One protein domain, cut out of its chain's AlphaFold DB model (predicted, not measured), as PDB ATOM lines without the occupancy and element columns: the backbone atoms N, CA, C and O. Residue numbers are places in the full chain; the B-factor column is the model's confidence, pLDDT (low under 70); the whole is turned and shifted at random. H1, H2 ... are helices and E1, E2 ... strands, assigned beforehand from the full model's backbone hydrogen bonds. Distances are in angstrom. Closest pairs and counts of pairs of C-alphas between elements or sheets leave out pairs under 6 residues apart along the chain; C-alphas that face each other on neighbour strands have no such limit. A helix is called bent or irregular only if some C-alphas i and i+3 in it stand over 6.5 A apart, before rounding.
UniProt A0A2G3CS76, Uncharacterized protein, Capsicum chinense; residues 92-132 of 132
ATOM      1  N   PHE A  92      94.167  56.736  27.751       86.50
ATOM      2  CA  PHE A  92      93.694  57.769  26.840       86.50
ATOM      3  C   PHE A  92      94.351  59.119  27.155       86.50
ATOM      4  O   PHE A  92      94.752  59.419  28.279       86.50
ATOM      5  N   VAL A  93      94.445  59.974  26.141       89.12
ATOM      6  CA  VAL A  93      95.111  61.271  26.246       89.12
ATOM      7  C   VAL A  93      94.147  62.376  25.837       89.12
ATOM      8  O   VAL A  93      93.580  62.355  24.745       89.12
ATOM      9  N   VAL A  94      94.003  63.379  26.705       89.31
ATOM     10  CA  VAL A  94      93.267  64.620  26.428       89.31
ATOM     11  C   VAL A  94      94.266  65.773  26.374       89.31
ATOM     12  O   VAL A  94      94.985  66.016  27.342       89.31
ATOM     13  N   ARG A  95      94.333  66.486  25.245       89.25
ATOM     14  CA  ARG A  95      95.222  67.647  25.055       89.25
ATOM     15  C   ARG A  95      94.396  68.900  24.786       89.25
ATOM     16  O   ARG A  95      93.619  68.890  23.838       89.25
ATOM     17  N   GLY A  96      94.569  69.938  25.603       88.06
ATOM     18  CA  GLY A  96      93.925  71.243  25.424       88.06
ATOM     19  C   GLY A  96      94.894  72.357  25.018       88.06
ATOM     20  O   GLY A  96      96.067  72.104  24.710       88.06
ATOM     21  N   GLU A  97      94.399  73.601  25.056       90.00
ATOM     22  CA  GLU A  97      95.135  74.836  24.728       90.00
ATOM     23  C   GLU A  97      96.500  74.902  25.439       90.00
ATOM     24  O   GLU A  97      97.480  75.332  24.837       90.00
ATOM     25  N   GLU A  98      96.610  74.386  26.667       87.88
ATOM     26  CA  GLU A  98      97.851  74.334  27.447       87.88
ATOM     27  C   GLU A  98      98.950  73.455  26.831       87.88
ATOM     28  O   GLU A  98     100.128  73.640  27.130       87.88
ATOM     29  N   THR A  99      98.583  72.481  25.992       89.12
ATOM     30  CA  THR A  99      99.539  71.585  25.328       89.12
ATOM     31  C   THR A  99      99.911  72.084  23.935       89.12
ATOM     32  O   THR A  99     101.087  72.072  23.584       89.12
ATOM     33  N   HIS A 100      98.924  72.469  23.120       87.44
ATOM     34  CA  HIS A 100      99.134  72.764  21.694       87.44
ATOM     35  C   HIS A 100      98.988  74.252  21.328       87.44
ATOM     36  O   HIS A 100      99.232  74.622  20.186       87.44
ATOM     37  N   GLY A 101      98.580  75.123  22.257       88.19
ATOM     38  CA  GLY A 101      98.507  76.578  22.050       88.19
ATOM     39  C   GLY A 101      97.349  77.069  21.169       88.19
ATOM     40  O   GLY A 101      97.303  78.246  20.822       88.19
ATOM     41  N   ILE A 102      96.408  76.192  20.802       87.88
ATOM     42  CA  ILE A 102      95.245  76.542  19.966       87.88
ATOM     43  C   ILE A 102      94.033  76.728  20.857       87.88
ATOM     44  O   ILE A 102      93.614  75.794  21.541       87.88
ATOM     45  N   SER A 103      93.461  77.929  20.825       88.94
ATOM     46  CA  SER A 103      92.332  78.251  21.685       88.94
ATOM     47  C   SER A 103      91.051  77.542  21.259       88.94
ATOM     48  O   SER A 103      90.774  77.405  20.067       88.94
ATOM     49  N   ASN A 104      90.264  77.116  22.249       87.50
ATOM     50  CA  ASN A 104      88.988  76.407  22.085       87.50
ATOM     51  C   ASN A 104      89.075  75.070  21.320       87.50
ATOM     52  O   ASN A 104      88.067  74.596  20.798       87.50
ATOM     53  N   LEU A 105      90.258  74.449  21.256       88.50
ATOM     54  CA  LEU A 105      90.451  73.103  20.718       88.50
ATOM     55  C   LEU A 105      90.861  72.156  21.850       88.50
ATOM     56  O   LEU A 105      91.767  72.467  22.620       88.50
ATOM     57  N   VAL A 106      90.209  70.996  21.925       90.81
ATOM     58  CA  VAL A 106      90.629  69.877  22.774       90.81
ATOM     59  C   VAL A 106      90.646  68.609  21.930       90.81
ATOM     60  O   VAL A 106      89.623  68.219  21.366       90.81
ATOM     61  N   ASN A 107      91.804  67.958  21.862       91.31
ATOM     62  CA  ASN A 107      91.979  66.681  21.183       91.31
ATOM     63  C   ASN A 107      91.829  65.521  22.169       91.31
ATOM     64  O   ASN A 107      92.346  65.573  23.287       91.31
ATOM     65  N   GLN A 108      91.155  64.463  21.723       90.69
ATOM     66  CA  GLN A 108      90.961  63.229  22.476       90.69
ATOM     67  C   GLN A 108      91.523  62.056  21.681       90.69
ATOM     68  O   GLN A 108      91.194  61.859  20.512       90.69
ATOM     69  N   PHE A 109      92.364  61.274  22.334       88.88
ATOM     70  CA  PHE A 109      93.171  60.230  21.729       88.88
ATOM     71  C   PHE A 109      93.082  58.977  22.593       88.88
ATOM     72  O   PHE A 109      93.059  59.092  23.814       88.88
ATOM     73  N   GLY A 110      93.044  57.781  22.002       87.31
ATOM     74  CA  GLY A 110      93.061  56.558  22.814       87.31
ATOM     75  C   GLY A 110      91.752  56.238  23.517       87.31
ATOM     76  O   GLY A 110      91.746  55.480  24.478       87.31
ATOM     77  N   ILE A 111      90.650  56.855  23.088       86.94
ATOM     78  CA  ILE A 111      89.337  56.748  23.727       86.94
ATOM     79  C   ILE A 111      88.733  55.365  23.404       86.94
ATOM     80  O   ILE A 111      87.856  55.225  22.552       86.94
ATOM     81  N   GLU A 112      89.254  54.321  24.052       85.38
ATOM     82  CA  GLU A 112      88.805  52.934  23.916       85.38
ATOM     83  C   GLU A 112      88.006  52.432  25.134       85.38
ATOM     84  O   GLU A 112      87.557  53.200  25.976       85.38
ATOM     85  N   SER A 113      87.738  51.128  25.224       80.81
ATOM     86  CA  SER A 113      87.043  50.571  26.390       80.81
ATOM     87  C   SER A 113      87.816  50.888  27.679       80.81
ATOM     88  O   SER A 113      89.021  50.657  27.697       80.81
ATOM     89  N   PRO A 114      87.157  51.312  28.775       82.44
ATOM     90  CA  PRO A 114      85.708  51.338  29.032       82.44
ATOM     91  C   PRO A 114      85.023  52.713  28.845       82.44
ATOM     92  O   PRO A 114      84.111  53.047  29.599       82.44
ATOM     93  N   VAL A 115      85.409  53.524  27.852       84.25
ATOM     94  CA  VAL A 115      84.912  54.911  27.698       84.25
ATOM     95  C   VAL A 115      83.394  55.041  27.703       84.25
ATOM     96  O   VAL A 115      82.894  55.981  28.310       84.25
ATOM     97  N   LEU A 116      82.638  54.145  27.056       84.50
ATOM     98  CA  LEU A 116      81.177  54.293  27.015       84.50
ATOM     99  C   LEU A 116      80.581  54.336  28.432       84.50
ATOM    100  O   LEU A 116      79.718  55.167  28.715       84.50
ATOM    101  N   THR A 117      81.119  53.509  29.330       89.62
ATOM    102  CA  THR A 117      80.758  53.457  30.750       89.62
ATOM    103  C   THR A 117      81.099  54.758  31.485       89.62
ATOM    104  O   THR A 117      80.345  55.175  32.358       89.62
ATOM    105  N   PHE A 118      82.197  55.426  31.120       90.50
ATOM    106  CA  PHE A 118      82.682  56.655  31.770       90.50
ATOM    107  C   PHE A 118      82.470  57.931  30.945       90.50
ATOM    108  O   PHE A 118      83.070  58.967  31.228       90.50
ATOM    109  N   SER A 119      81.605  57.878  29.934       90.50
ATOM    110  CA  SER A 119      81.437  58.951  28.947       90.50
ATOM    111  C   SER A 119      81.065  60.296  29.577       90.50
ATOM    112  O   SER A 119      81.584  61.333  29.163       90.50
ATOM    113  N   MET A 120      80.232  60.289  30.623       93.38
ATOM    114  CA  MET A 120      79.878  61.497  31.375       93.38
ATOM    115  C   MET A 120      81.083  62.111  32.096       93.38
ATOM    116  O   MET A 120      81.368  63.288  31.895       93.38
ATOM    117  N   ALA A 121      81.835  61.313  32.860       92.31
ATOM    118  CA  ALA A 121      83.006  61.796  33.595       92.31
ATOM    119  C   ALA A 121      84.095  62.334  32.649       92.31
ATOM    120  O   ALA A 121      84.718  63.360  32.917       92.31
ATOM    121  N   ILE A 122      84.286  61.676  31.501       89.25
ATOM    122  CA  ILE A 122      85.215  62.133  30.461       89.25
ATOM    123  C   ILE A 122      84.753  63.475  29.880       89.25
ATOM    124  O   ILE A 122      85.558  64.390  29.725       89.25
ATOM    125  N   THR A 123      83.454  63.624  29.611       90.94
ATOM    126  CA  THR A 123      82.894  64.875  29.081       90.94
ATOM    127  C   THR A 123      83.057  66.028  30.072       90.94
ATOM    128  O   THR A 123      83.444  67.118  29.660       90.94
ATOM    129  N   GLU A 124      82.835  65.802  31.370       93.00
ATOM    130  CA  GLU A 124      83.077  66.803  32.421       93.00
ATOM    131  C   GLU A 124      84.552  67.228  32.472       93.00
ATOM    132  O   GLU A 124      84.857  68.422  32.507       93.00
ATOM    133  N   HIS A 125      85.472  66.261  32.394       90.12
ATOM    134  CA  HIS A 125      86.910  66.533  32.352       90.12
ATOM    135  C   HIS A 125      87.309  67.390  31.138       90.12
ATOM    136  O   HIS A 125      88.127  68.303  31.256       90.12
ATOM    137  N   ILE A 126      86.718  67.123  29.971       90.38
ATOM    138  CA  ILE A 126      86.960  67.889  28.741       90.38
ATOM    139  C   ILE A 126      86.335  69.283  28.825       90.38
ATOM    140  O   ILE A 126      86.974  70.262  28.448       90.38
ATOM    141  N   ALA A 127      85.109  69.396  29.337       91.56
ATOM    142  CA  ALA A 127      84.410  70.670  29.471       91.56
ATOM    143  C   ALA A 127      85.183  71.647  30.370       91.56
ATOM    144  O   ALA A 127      85.310  72.822  30.025       91.56
ATOM    145  N   ALA A 128      85.792  71.155  31.453       88.94
ATOM    146  CA  ALA A 128      86.652  71.952  32.330       88.94
ATOM    147  C   ALA A 128      87.888  72.545  31.622       88.94
ATOM    148  O   ALA A 128      88.471  73.505  32.115       88.94
ATOM    149  N   LYS A 129      88.295  71.997  30.469       83.12
ATOM    150  CA  LYS A 129      89.393  72.525  29.639       83.12
ATOM    151  C   LYS A 129      88.930  73.529  28.578       83.12
ATOM    152  O   LYS A 129      89.765  74.191  27.971       83.12
ATOM    153  N   LEU A 130      87.622  73.622  28.331       84.19
ATOM    154  CA  LEU A 130      87.021  74.520  27.337       84.19
ATOM    155  C   LEU A 130      86.428  75.786  27.960       84.19
ATOM    156  O   LEU A 130      86.353  76.818  27.297       84.19
ATOM    157  N   VAL A 131      85.993  75.713  29.216       68.44
ATOM    158  CA  VAL A 131      85.416  76.849  29.938       68.44
ATOM    159  C   VAL A 131      86.537  77.582  30.677       68.44
ATOM    160  O   VAL A 131      87.137  77.022  31.592       68.44
ATOM    161  N   LYS A 132      86.834  78.816  30.252       59.34
ATOM    162  CA  LYS A 132      87.674  79.765  31.003       59.34
ATOM    163  C   LYS A 132      86.855  80.459  32.086       59.34
ATOM    164  O   LYS A 132      85.689  80.808  31.793       59.34
TER     165      LYS A 132
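AT A GLANCE: This is residues 92 to 132 of the 132 residues of an uncharacterized protein of Capsicum chinense (UniProt A0A2G3CS76). What is the shape? A narrow antiparallel ribbon, E1 and E2, runs beside the long helix H2, with short H1 in the loop joining the strands. What is printed? There are 41 residues with E1, H1, E2, H2 in order, a mixed class. The whole is only just compact, close to loose, with radius of gyration of the C-alphas 10.6 A, and spans 29 by 18 by 10 A.

HOW THE PARTS SIT: How do strands pair? E1, residues 93 to 95, is antiparallel to E2, residues 107 to 109; N 93 and O 109 are 2.8 A apart. Where is the helix? H2, residues 115 to 130, comes closest to E1 at C-alphas 126 and 94, 7.5 A apart. In H2, 9 of 12 O i to N i+4 pairs are within hydrogen-bond range.

IN THESE COORDINATES: Where does H2 end? C-alpha 130 is at (87.021, 74.520, 27.337), 19.7 A from C-alpha 115 at (84.912, 54.911, 27.698). Is it irregular? Yes, C-alphas 117 and 120 are 8.1 A apart.

THE WHOLE: How large? The farthest C-alphas, 101 and 117, are 30.4 A apart. Any cut? The printed part has none; residues 131 to 132 are under pLDDT 70.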